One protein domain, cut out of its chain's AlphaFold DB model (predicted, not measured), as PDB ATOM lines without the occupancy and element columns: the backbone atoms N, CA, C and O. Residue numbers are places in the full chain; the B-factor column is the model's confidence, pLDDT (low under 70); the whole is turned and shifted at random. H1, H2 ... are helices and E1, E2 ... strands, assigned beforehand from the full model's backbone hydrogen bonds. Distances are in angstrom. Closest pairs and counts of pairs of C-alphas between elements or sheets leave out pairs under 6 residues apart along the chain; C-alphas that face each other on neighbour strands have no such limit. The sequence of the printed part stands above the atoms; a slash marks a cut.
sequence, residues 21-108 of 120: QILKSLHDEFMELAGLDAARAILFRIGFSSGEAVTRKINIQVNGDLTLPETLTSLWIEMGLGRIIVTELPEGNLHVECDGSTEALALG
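What this domain is: This is residues 21 to 108 of the 120 residues of an uncharacterized protein of Thermoplasmata archaeon (UniProt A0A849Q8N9). The domain is a loose, open frame: the helix H1 and the longer helix H2 meet in a V at one end, and at the other end H3 packs on a two-stranded hairpin of E1 and E2, mostly on E1. H2 makes one long side of the frame; after the hairpin, H4 comes back to the beginning of H1, while residues 44 to 50 in H2 stand free. The printed part has 88 residues with four named helices and two named strands, in the order H1, H2, H3, E1, E2, H4; the sheet E1 - E2 is antiparallel and the class is mostly helix. The whole is loose, with a radius of gyration of the C-alphas of 15.1 A, and elongated, spanning 46 by 25 by 25 A.

Where its parts are: H1, residues 21 to 34, begins with C-alpha 21 at (137.657, 114.628, -14.508) and is 20.1 A long from first to last C-alpha. H2, residues 36 to 58, is the longest helix at 33.1 A and ends with C-alpha 58 at (131.850, 125.868, 8.398). H3, residues 68 to 78, measures 15.5 A. E1, residues 83 to 88, measures 16.6 A, and E2, residues 94 to 99, measures 16.0 A. H4, residues 102 to 107, measures 8.7 A and ends with C-alpha 107 at (142.317, 108.482, -12.087).

How they stand to each other: H1 touches H2 with residues 27 to 31 alone, and H2 touches H1 with residues 38 to 43 alone; their closest C-alphas, of Phe 30 and Ala 39, are 4.9 A apart. The two run opposite ways at a steep tilt of 47 degrees. H2 and H3 are near each other, with 6 pairs of C-alphas within 10 A. H3 has 12 pairs of C-alphas within 8 A of E1, the closest those of Pro 69 and Val 86 at 5.5 A, and 1 such pair with E2, the C-alphas of Pro 69 and Leu 94 at 7.9 A. E1 and E2 form a hairpin of antiparallel strands, 159 degrees between their directions; N 85 and O 97, 2.8 A, and N 97 and O 85, 2.9 A, are within hydrogen-bond range. H1 touches H4 with residues 21 to 24 alone, at a steep tilt of 55 degrees and running the same way; the closest C-alphas are those of Lys 24 and Leu 107, 5.4 A apart. Among the pairs that stay apart are H2 and H4, H2 and E1, and H2 and E2. In H1, H2, H3 and H4 every O i to N i+4 pair is within hydrogen-bond range.

The domain as a whole: The two C-alphas farthest apart are those of Glu 32 and Asp 65, 46.5 A, while the first and last printed C-alphas, of Gln 21 and Gly 108, are 10.4 A apart. The printed part has no cut and no long link; the link from H2 to H3, 9 residues, is short, and the other four are tight. The mean pLDDT of the printed part is 84.9, and residues 58 to 66 are under 70.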
ATOM      1  N   GLN A  21     136.585 114.790 -13.524       86.12
ATOM      2  CA  GLN A  21     137.657 114.628 -14.508       86.12
ATOM      3  C   GLN A  21     138.776 115.666 -14.359       86.12
ATOM      4  O   GLN A  21     139.903 115.381 -14.762       86.12
ATOM      5  N   ILE A  22     138.510 116.832 -13.755       88.19
ATOM      6  CA  ILE A  22     139.550 117.846 -13.535       88.19
ATOM      7  C   ILE A  22     140.675 117.326 -12.635       88.19
ATOM      8  O   ILE A  22     141.823 117.712 -12.819       88.19
ATOM      9  N   LEU A  23     140.364 116.419 -11.701       87.88
ATOM     10  CA  LEU A  23     141.354 115.823 -10.803       87.88
ATOM     11  C   LEU A  23     142.393 115.036 -11.596       87.88
ATOM     12  O   LEU A  23     143.586 115.137 -11.327       87.88
ATOM     13  N   LYS A  24     141.941 114.317 -12.629       90.69
ATOM     14  CA  LYS A  24     142.833 113.622 -13.551       90.69
ATOM     15  C   LYS A  24     143.693 114.601 -14.345       90.69
ATOM     16  O   LYS A  24     144.897 114.411 -14.405       90.69
ATOM     17  N   SER A  25     143.101 115.658 -14.903       92.81
ATOM     18  CA  SER A  25     143.860 116.664 -15.656       92.81
ATOM     19  C   SER A  25     144.936 117.341 -14.804       92.81
ATOM     20  O   SER A  25     146.073 117.442 -15.243       92.81
ATOM     21  N   LEU A  26     144.608 117.737 -13.570       90.44
ATOM     22  CA  LEU A  26     145.574 118.322 -12.635       90.44
ATOM     23  C   LEU A  26     146.696 117.343 -12.291       90.44
ATOM     24  O   LEU A  26     147.863 117.726 -12.244       90.44
ATOM     25  N   HIS A  27     146.343 116.081 -12.053       91.12
ATOM     26  CA  HIS A  27     147.318 115.042 -11.776       91.12
ATOM     27  C   HIS A  27     148.265 114.847 -12.964       91.12
ATOM     28  O   HIS A  27     149.476 114.923 -12.785       91.12
ATOM     29  N   ASP A  28     147.734 114.653 -14.171       92.75
ATOM     30  CA  ASP A  28     148.526 114.443 -15.386       92.75
ATOM     31  C   ASP A  28     149.451 115.642 -15.668       92.75
ATOM     32  O   ASP A  28     150.637 115.458 -15.940       92.75
ATOM     33  N   GLU A  29     148.953 116.868 -15.498       94.19
ATOM     34  CA  GLU A  29     149.727 118.084 -15.752       94.19
ATOM     35  C   GLU A  29     150.847 118.297 -14.723       94.19
ATOM     36  O   GLU A  29     151.984 118.604 -15.086       94.19
ATOM     37  N   PHE A  30     150.591 118.061 -13.432       93.25
ATOM     38  CA  PHE A  30     151.654 118.130 -12.427       93.25
ATOM     39  C   PHE A  30     152.676 117.002 -12.568       93.25
ATOM     40  O   PHE A  30     153.865 117.231 -12.332       93.25
ATOM     41  N   MET A  31     152.237 115.806 -12.960       92.31
ATOM     42  CA  MET A  31     153.132 114.686 -13.252       92.31
ATOM     43  C   MET A  31     154.084 115.028 -14.396       92.31
ATOM     44  O   MET A  31     155.282 114.771 -14.281       92.31
ATOM     45  N   GLU A  32     153.572 115.635 -15.467       95.00
ATOM     46  CA  GLU A  32     154.371 116.062 -16.615       95.00
ATOM     47  C   GLU A  32     155.358 117.183 -16.248       95.00
ATOM     48  O   GLU A  32     156.525 117.133 -16.637       95.00
ATOM     49  N   LEU A  33     154.919 118.165 -15.457       94.25
ATOM     50  CA  LEU A  33     155.725 119.342 -15.123       94.25
ATOM     51  C   LEU A  33     156.797 119.087 -14.058       94.25
ATOM     52  O   LEU A  33     157.895 119.637 -14.144       94.25
ATOM     53  N   ALA A  34     156.472 118.318 -13.019       92.25
ATOM     54  CA  ALA A  34     157.288 118.224 -11.808       92.25
ATOM     55  C   ALA A  34     157.755 116.795 -11.488       92.25
ATOM     56  O   ALA A  34     158.617 116.609 -10.625       92.25
ATOM     57  N   GLY A  35     157.216 115.789 -12.178       92.69
ATOM     58  CA  GLY A  35     157.448 114.382 -11.873       92.69
ATOM     59  C   GLY A  35     156.648 113.887 -10.665       92.69
ATOM     60  O   GLY A  35     156.011 114.652  -9.939       92.69
ATOM     61  N   LEU A  36     156.705 112.570 -10.449       89.94
ATOM     62  CA  LEU A  36     155.848 111.844  -9.508       89.94
ATOM     63  C   LEU A  36     155.860 112.421  -8.091       89.94
ATOM     64  O   LEU A  36     154.827 112.863  -7.599       89.94
ATOM     65  N   ASP A  37     157.014 112.454  -7.431       92.38
ATOM     66  CA  ASP A  37     157.076 112.819  -6.011       92.38
ATOM     67  C   ASP A  37     156.634 114.268  -5.756       92.38
ATOM     68  O   ASP A  37     155.915 114.554  -4.794       92.38
ATOM     69  N   ALA A  38     157.014 115.188  -6.647       93.12
ATOM     70  CA  ALA A  38     156.644 116.590  -6.532       93.12
ATOM     71  C   ALA A  38     155.150 116.811  -6.806       93.12
ATOM     72  O   ALA A  38     154.510 117.547  -6.053       93.12
ATOM     73  N   ALA A  39     154.581 116.146  -7.817       93.19
ATOM     74  CA  ALA A  39     153.156 116.222  -8.129       93.19
ATOM     75  C   ALA A  39     152.292 115.770  -6.944       93.19
ATOM     76  O   ALA A  39     151.388 116.493  -6.521       93.19
ATOM     77  N   ARG A  40     152.632 114.631  -6.329       92.62
ATOM     78  CA  ARG A  40     151.926 114.103  -5.147       92.62
ATOM     79  C   ARG A  40     152.000 115.061  -3.965       92.62
ATOM     80  O   ARG A  40     150.998 115.308  -3.300       92.62
ATOM     81  N   ALA A  41     153.171 115.650  -3.727       94.38
ATOM     82  CA  ALA A  41     153.346 116.636  -2.666       94.38
ATOM     83  C   ALA A  41     152.557 117.932  -2.928       94.38
ATOM     84  O   ALA A  41     152.056 118.543  -1.985       94.38
ATOM     85  N   ILE A  42     152.446 118.370  -4.187       93.94
ATOM     86  CA  ILE A  42     151.630 119.530  -4.573       93.94
ATOM     87  C   ILE A  42     150.150 119.240  -4.316       93.94
ATOM     88  O   ILE A  42     149.509 120.014  -3.607       93.94
ATOM     89  N   LEU A  43     149.637 118.118  -4.827       92.94
ATOM     90  CA  LEU A  43     148.241 117.710  -4.657       92.94
ATOM     91  C   LEU A  43     147.868 117.576  -3.179       92.94
ATOM     92  O   LEU A  43     146.861 118.139  -2.759       92.94
ATOM     93  N   PHE A  44     148.729 116.951  -2.374       94.31
ATOM     94  CA  PHE A  44     148.534 116.839  -0.929       94.31
ATOM     95  C   PHE A  44     148.428 118.204  -0.238       94.31
ATOM     96  O   PHE A  44     147.519 118.438   0.551       94.31
ATOM     97  N   ARG A  45     149.323 119.150  -0.548       94.31
ATOM     98  CA  ARG A  45     149.263 120.495   0.052       94.31
ATOM     99  C   ARG A  45     148.015 121.270  -0.370       94.31
ATOM    100  O   ARG A  45     147.496 122.051   0.426       94.31
ATOM    101  N   ILE A  46     147.557 121.082  -1.610       91.62
ATOM    102  CA  ILE A  46     146.318 121.689  -2.111       91.62
ATOM    103  C   ILE A  46     145.111 121.105  -1.372       91.62
ATOM    104  O   ILE A  46     144.271 121.882  -0.917       91.62
ATOM    105  N   GLY A  47     145.054 119.778  -1.207       90.25
ATOM    106  CA  GLY A  47     144.044 119.085  -0.403       90.25
ATOM    107  C   GLY A  47     143.970 119.645   1.013       90.25
ATOM    108  O   GLY A  47     142.951 120.220   1.395       90.25
ATOM    109  N   PHE A  48     145.114 119.660   1.703       91.12
ATOM    110  CA  PHE A  48     145.225 120.155   3.073       91.12
ATOM    111  C   PHE A  48     144.754 121.604   3.214       91.12
ATOM    112  O   PHE A  48     143.933 121.930   4.069       91.12
ATOM    113  N   SER A  49     145.233 122.490   2.333       89.56
ATOM    114  CA  SER A  49     144.853 123.909   2.357       89.56
ATOM    115  C   SER A  49     143.356 124.096   2.088       89.56
ATOM    116  O   SER A  49     142.722 124.977   2.672       89.56
ATOM    117  N   SER A  50     142.781 123.255   1.221       85.75
ATOM    118  CA  SER A  50     141.349 123.261   0.918       85.75
ATOM    119  C   SER A  50     140.536 122.790   2.124       85.75
ATOM    120  O   SER A  50     139.608 123.485   2.532       85.75
ATOM    121  N   GLY A  51     140.917 121.676   2.756       84.50
ATOM    122  CA  GLY A  51     140.278 121.174   3.974       84.50
ATOM    123  C   GLY A  51     140.355 122.168   5.138       84.50
ATOM    124  O   GLY A  51     139.355 122.427   5.810       84.50
ATOM    125  N   GLU A  52     141.506 122.811   5.336       85.38
ATOM    126  CA  GLU A  52     141.699 123.846   6.360       85.38
ATOM    127  C   GLU A  52     140.827 125.091   6.098       85.38
ATOM    128  O   GLU A  52     140.259 125.689   7.015       85.38
ATOM    129  N   ALA A  53     140.685 125.507   4.836       83.25
ATOM    130  CA  ALA A  53     139.799 126.608   4.465       83.25
ATOM    131  C   ALA A  53     138.318 126.265   4.702       83.25
ATOM    132  O   ALA A  53     137.563 127.116   5.175       83.25
ATOM    133  N   VAL A  54     137.911 125.030   4.401       79.94
ATOM    134  CA  VAL A  54     136.536 124.542   4.578       79.94
ATOM    135  C   VAL A  54     136.172 124.441   6.055       79.94
ATOM    136  O   VAL A  54     135.189 125.042   6.489       79.94
ATOM    137  N   THR A  55     136.998 123.767   6.851       78.69
ATOM    138  CA  THR A  55     136.774 123.589   8.295       78.69
ATOM    139  C   THR A  55     136.688 124.922   9.042       78.69
ATOM    140  O   THR A  55     135.771 125.114   9.842       78.69
ATOM    141  N   ARG A  56     137.564 125.891   8.725       77.69
ATOM    142  CA  ARG A  56     137.493 127.249   9.298       77.69
ATOM    143  C   ARG A  56     136.193 127.975   8.965       77.69
ATOM    144  O   ARG A  56     135.706 128.746   9.786       77.69
ATOM    145  N   LYS A  57     135.632 127.757   7.773       72.69
ATOM    146  CA  LYS A  57     134.440 128.477   7.303       72.69
ATOM    147  C   LYS A  57     133.128 127.871   7.773       72.69
ATOM    148  O   LYS A  57     132.208 128.623   8.071       72.69
ATOM    149  N   ILE A  58     133.047 126.546   7.876       68.56
ATOM    150  CA  ILE A  58     131.850 125.868   8.398       68.56
ATOM    151  C   ILE A  58     131.747 126.062   9.931       68.56
ATOM    152  O   ILE A  58     130.734 125.734  10.535       68.56
ATOM    153  N   ASN A  59     132.761 126.679  10.565       65.38
ATOM    154  CA  ASN A  59     132.839 126.929  12.010       65.38
ATOM    155  C   ASN A  59     132.549 125.656  12.818       65.38
ATOM    156  O   ASN A  59     131.876 125.676  13.851       65.38
ATOM    157  N   ILE A  60     133.044 124.530  12.307       65.00
ATOM    158  CA  ILE A  60     132.938 123.249  12.979       65.00
ATOM    159  C   ILE A  60     133.835 123.323  14.199       65.00
ATOM    160  O   ILE A  60     135.062 123.317  14.104       65.00
ATOM    161  N   GLN A  61     133.201 123.410  15.357       60.69
ATOM    162  CA  GLN A  61     133.886 123.204  16.611       60.69
ATOM    163  C   GLN A  61     133.724 121.740  16.975       60.69
ATOM    164  O   GLN A  61     132.613 121.270  17.207       60.69
ATOM    165  N   VAL A  62     134.844 121.028  17.062       64.25
ATOM    166  CA  VAL A  62     134.904 119.696  17.678       64.25
ATOM    167  C   VAL A  62     134.847 119.873  19.201       64.25
ATOM    168  O   VAL A  62     135.757 119.500  19.925       64.25
ATOM    169  N   ASN A  63     133.812 120.564  19.677       52.41
ATOM    170  CA  ASN A  63     133.562 120.879  21.075       52.41
ATOM    171  C   ASN A  63     132.050 120.742  21.303       52.41
ATOM    172  O   ASN A  63     131.285 121.600  20.864       52.41
ATOM    173  N   GLY A  64     131.611 119.670  21.966       62.03
ATOM    174  CA  GLY A  64     130.193 119.411  22.241       62.03
ATOM    175  C   GLY A  64     129.804 117.939  22.074       62.03
ATOM    176  O   GLY A  64     130.631 117.059  22.293       62.03
ATOM    177  N   ASP A  65     128.544 117.701  21.691       52.28
ATOM    178  CA  ASP A  65     127.895 116.378  21.622       52.28
ATOM    179  C   ASP A  65     128.287 115.521  20.398       52.28
ATOM    180  O   ASP A  65     128.002 114.326  20.385       52.28
ATOM    181  N   LEU A  66     128.921 116.107  19.373       58.75
ATOM    182  CA  LEU A  66     129.376 115.387  18.175       58.75
ATOM    183  C   LEU A  66     130.835 114.964  18.307       58.75
ATOM    184  O   LEU A  66     131.709 115.760  18.660       58.75
ATOM    185  N   THR A  67     131.104 113.715  17.945       73.69
ATOM    186  CA  THR A  67     132.464 113.174  17.923       73.69
ATOM    187  C   THR A  67     133.192 113.589  16.633       73.69
ATOM    188  O   THR A  67     132.579 113.871  15.594       73.69
ATOM    189  N   LEU A  68     134.528 113.650  16.676       80.56
ATOM    190  CA  LEU A  68     135.366 113.924  15.499       80.56
ATOM    191  C   LEU A  68     135.047 112.986  14.305       80.56
ATOM    192  O   LEU A  68     134.956 113.495  13.187       80.56
ATOM    193  N   PRO A  69     134.801 111.671  14.494       83.31
ATOM    194  CA  PRO A  69     134.367 110.763  13.428       83.31
ATOM    195  C   PRO A  69     133.086 111.172  12.693       83.31
ATOM    196  O   PRO A  69     133.042 111.138  11.460       83.31
ATOM    197  N   GLU A  70     132.043 111.566  13.425       81.81
ATOM    198  CA  GLU A  70     130.751 111.956  12.839       81.81
ATOM    199  C   GLU A  70     130.895 113.241  12.029       81.81
ATOM    200  O   GLU A  70     130.435 113.340  10.891       81.81
ATOM    201  N   THR A  71     131.624 114.197  12.599       82.81
ATOM    202  CA  THR A  71     131.940 115.474  11.966       82.81
ATOM    203  C   THR A  71     132.730 115.278  10.670       82.81
ATOM    204  O   THR A  71     132.389 115.853   9.635       82.81
ATOM    205  N   LEU A  72     133.763 114.429  10.710       84.06
ATOM    206  CA  LEU A  72     134.595 114.113   9.551       84.06
ATOM    207  C   LEU A  72     133.775 113.442   8.443       84.06
ATOM    208  O   LEU A  72     133.931 113.781   7.272       84.06
ATOM    209  N   THR A  73     132.869 112.535   8.814       85.69
ATOM    210  CA  THR A  73     131.992 111.834   7.865       85.69
ATOM    211  C   THR A  73     131.051 112.797   7.144       85.69
ATOM    212  O   THR A  73     130.959 112.746   5.916       85.69
ATOM    213  N   SER A  74     130.389 113.705   7.870       82.06
ATOM    214  CA  SER A  74     129.501 114.707   7.264       82.06
ATOM    215  C   SER A  74     130.251 115.640   6.313       82.06
ATOM    216  O   SER A  74     129.816 115.833   5.178       82.06
ATOM    217  N   LEU A  75     131.416 116.146   6.729       81.81
ATOM    218  CA  LEU A  75     132.260 117.008   5.896       81.81
ATOM    219  C   LEU A  75     132.660 116.341   4.576       81.81
ATOM    220  O   LEU A  75     132.606 116.962   3.516       81.81
ATOM    221  N   TRP A  76     133.057 115.070   4.628       85.88
ATOM    222  CA  TRP A  76     133.501 114.340   3.441       85.88
ATOM    223  C   TRP A  76     132.381 114.155   2.412       85.88
ATOM    224  O   TRP A  76     132.617 114.258   1.203       85.88
ATOM    225  N   ILE A  77     131.159 113.914   2.902       82.12
ATOM    226  CA  ILE A  77     129.950 113.798   2.080       82.12
ATOM    227  C   ILE A  77     129.619 115.144   1.431       82.12
ATOM    228  O   ILE A  77     129.373 115.188   0.227       82.12
ATOM    229  N   GLU A  78     129.651 116.240   2.196       79.44
ATOM    230  CA  GLU A  78     129.386 117.592   1.682       79.44
ATOM    231  C   GLU A  78     130.385 118.009   0.597       79.44
ATOM    232  O   GLU A  78     130.010 118.642  -0.390       79.44
ATOM    233  N   MET A  79     131.645 117.600   0.742       79.75
ATOM    234  CA  MET A  79     132.713 117.868  -0.223       79.75
ATOM    235  C   MET A  79     132.631 116.991  -1.485       79.75
ATOM    236  O   MET A  79     133.362 117.231  -2.445       79.75
ATOM    237  N   GLY A  80     131.774 115.963  -1.504       81.50
ATOM    238  CA  GLY A  80     131.642 115.049  -2.644       81.50
ATOM    239  C   GLY A  80     132.910 114.234  -2.933       81.50
ATOM    240  O   GLY A  80     133.144 113.831  -4.075       81.50
ATOM    241  N   LEU A  81     133.743 113.994  -1.916       82.69
ATOM    242  CA  LEU A  81     135.026 113.291  -2.059       82.69
ATOM    243  C   LEU A  81     134.883 111.762  -2.028       82.69
ATOM    244  O   LEU A  81     135.814 111.046  -2.392       82.69
ATOM    245  N   GLY A  82     133.718 111.265  -1.616       84.94
ATOM    246  CA  GLY A  82     133.406 109.844  -1.506       84.94
ATOM    247  C   GLY A  82     132.684 109.538  -0.201       84.94
ATOM    248  O   GLY A  82     132.359 110.439   0.577       84.94
ATOM    249  N   ARG A  83     132.436 108.255   0.053       87.06
ATOM    250  CA  ARG A  83     131.914 107.798   1.338       87.06
ATOM    251  C   ARG A  83     133.085 107.385   2.214       87.06
ATOM    252  O   ARG A  83     133.966 106.668   1.753       87.06
ATOM    253  N   ILE A  84     133.084 107.800   3.474       90.44
ATOM    254  CA  ILE A  84     134.076 107.322   4.436       90.44
ATOM    255  C   ILE A  84     133.428 106.554   5.579       90.44
ATOM    256  O   ILE A  84     132.269 106.784   5.931       90.44
ATOM    257  N   ILE A  85     134.200 105.635   6.144       89.38
ATOM    258  CA  ILE A  85     133.926 104.945   7.396       89.38
ATOM    259  C   ILE A  85     135.072 105.310   8.333       89.38
ATOM    260  O   ILE A  85     136.231 104.992   8.063       89.38
ATOM    261  N   VAL A  86     134.751 106.000   9.424       90.12
ATOM    262  CA  VAL A  86     135.736 106.415  10.423       90.12
ATOM    263  C   VAL A  86     135.611 105.506  11.636       90.12
ATOM    264  O   VAL A  86     134.546 105.410  12.240       90.12
ATOM    265  N   THR A  87     136.700 104.830  11.983       89.31
ATOM    266  CA  THR A  87     136.794 103.949  13.148       89.31
ATOM    267  C   THR A  87     137.799 104.535  14.130       89.31
ATOM    268  O   THR A  87     138.958 104.755  13.775       89.31
ATOM    269  N   GLU A  88     137.370 104.777  15.367       87.12
ATOM    270  CA  GLU A  88     138.287 105.128  16.451       87.12
ATOM    271  C   GLU A  88     139.100 103.900  16.868       87.12
ATOM    272  O   GLU A  88     138.562 102.835  17.178       87.12
ATOM    273  N   LEU A  89     140.417 104.057  16.856       87.25
ATOM    274  CA  LEU A  89     141.392 103.083  17.317       87.25
ATOM    275  C   LEU A  89     141.928 103.489  18.704       87.25
ATOM    276  O   LEU A  89     141.766 104.638  19.129       87.25
ATOM    277  N   PRO A  90     142.602 102.570  19.426       86.31
ATOM    278  CA  PRO A  90     143.259 102.901  20.685       86.31
ATOM    279  C   PRO A  90     144.195 104.112  20.567       86.31
ATOM    280  O   PRO A  90     144.745 104.394  19.501       86.31
ATOM    281  N   GLU A  91     144.394 104.799  21.695       83.31
ATOM    282  CA  GLU A  91     145.280 105.972  21.817       83.31
ATOM    283  C   GLU A  91     144.808 107.214  21.038       83.31
ATOM    284  O   GLU A  91     145.584 108.137  20.809       83.31
ATOM    285  N   GLY A  92     143.524 107.271  20.663       78.12
ATOM    286  CA  GLY A  92     142.949 108.418  19.950       78.12
ATOM    287  C   GLY A  92     143.308 108.456  18.464       78.12
ATOM    288  O   GLY A  92     143.167 109.494  17.820       78.12
ATOM    289  N   ASN A  93     143.776 107.335  17.913       84.19
ATOM    290  CA  ASN A  93     144.035 107.208  16.487       84.19
ATOM    291  C   ASN A  93     142.719 107.043  15.720       84.19
ATOM    292  O   ASN A  93     141.798 106.374  16.184       84.19
ATOM    293  N   LEU A  94     142.645 107.598  14.511       87.75
ATOM    294  CA  LEU A  94     141.522 107.377  13.605       87.75
ATOM    295  C   LEU A  94     141.963 106.509  12.434       87.75
ATOM    296  O   LEU A  94     142.960 106.797  11.771       87.75
ATOM    297  N   HIS A  95     141.188 105.468  12.156       90.44
ATOM    298  CA  HIS A  95     141.257 104.743  10.899       90.44
ATOM    299  C   HIS A  95     140.130 105.219   9.989       90.44
ATOM    300  O   HIS A  95     138.959 105.123  10.351       90.44
ATOM    301  N   VAL A  96     140.487 105.745   8.820       90.56
ATOM    302  CA  VAL A  96     139.531 106.234   7.825       90.56
ATOM    303  C   VAL A  96     139.614 105.335   6.603       90.56
ATOM    304  O   VAL A  96     140.634 105.303   5.915       90.56
ATOM    305  N   GLU A  97     138.534 104.614   6.335       90.56
ATOM    306  CA  GLU A  97     138.355 103.863   5.098       90.56
ATOM    307  C   GLU A  97     137.510 104.699   4.138       90.56
ATOM    308  O   GLU A  97     136.464 105.213   4.526       90.56
ATOM    309  N   CYS A  98     137.962 104.855   2.894       88.75
ATOM    310  CA  CYS A  98     137.219 105.575   1.866       88.75
ATOM    311  C   CYS A  98     136.709 104.599   0.803       88.75
ATOM    312  O   CYS A  98     137.499 103.980   0.089       88.75
ATOM    313  N   ASP A  99     135.387 104.510   0.687       88.00
ATOM    314  CA  ASP A  99     134.685 103.787  -0.363       88.00
ATOM    315  C   ASP A  99     134.218 104.768  -1.449       88.00
ATOM    316  O   ASP A  99     133.565 105.783  -1.180       88.00
ATOM    317  N   GLY A 100     134.577 104.473  -2.697       85.62
ATOM    318  CA  GLY A 100     134.219 105.306  -3.842       85.62
ATOM    319  C   GLY A 100     134.887 106.686  -3.860       85.62
ATOM    320  O   GLY A 100     134.216 107.665  -4.179       85.62
ATOM    321  N   SER A 101     136.187 106.777  -3.541       89.94
ATOM    322  CA  SER A 101     136.952 108.029  -3.677       89.94
ATOM    323  C   SER A 101     136.807 108.615  -5.082       89.94
ATOM    324  O   SER A 101     137.167 107.979  -6.081       89.94
ATOM    325  N   THR A 102     136.325 109.854  -5.150       90.44
ATOM    326  CA  THR A 102     136.140 110.587  -6.406       90.44
ATOM    327  C   THR A 102     137.458 110.741  -7.171       90.44
ATOM    328  O   THR A 102     137.478 110.628  -8.397       90.44
ATOM    329  N   GLU A 103     138.570 110.927  -6.460       90.81
ATOM    330  CA  GLU A 103     139.909 111.031  -7.042       90.81
ATOM    331  C   GLU A 103     140.392 109.685  -7.597       90.81
ATOM    332  O   GLU A 103     140.797 109.616  -8.758       90.81
ATOM    333  N   ALA A 104     140.269 108.594  -6.830       91.50
ATOM    334  CA  ALA A 104     140.643 107.259  -7.313       91.50
ATOM    335  C   ALA A 104     139.849 106.864  -8.563       91.50
ATOM    336  O   ALA A 104     140.407 106.290  -9.504       91.50
ATOM    337  N   LEU A 105     138.548 107.172  -8.575       91.19
ATOM    338  CA  LEU A 105     137.663 106.918  -9.708       91.19
ATOM    339  C   LEU A 105     138.049 107.766 -10.924       91.19
ATOM    340  O   LEU A 105     138.130 107.229 -12.027       91.19
ATOM    341  N   ALA A 106     138.335 109.057 -10.734       90.06
ATOM    342  CA  ALA A 106     138.764 109.946 -11.813       90.06
ATOM    343  C   ALA A 106     140.091 109.494 -12.446       90.06
ATOM    344  O   ALA A 106     140.245 109.543 -13.668       90.06
ATOM    345  N   LEU A 107     141.028 109.006 -11.630       89.12
ATOM    346  CA  LEU A 107     142.317 108.482 -12.087       89.12
ATOM    347  C   LEU A 107     142.217 107.068 -12.682       89.12
ATOM    348  O   LEU A 107     143.116 106.647 -13.410       89.12
ATOM    349  N   GLY A 108     141.134 106.332 -12.410       88.19
ATOM    350  CA  GLY A 108     141.011 104.914 -12.762       88.19
ATOM    351  C   GLY A 108     141.961 104.018 -11.955       88.19
ATOM    352  O   GLY A 108     142.386 102.974 -12.440       88.19
TER     353      GLY A 108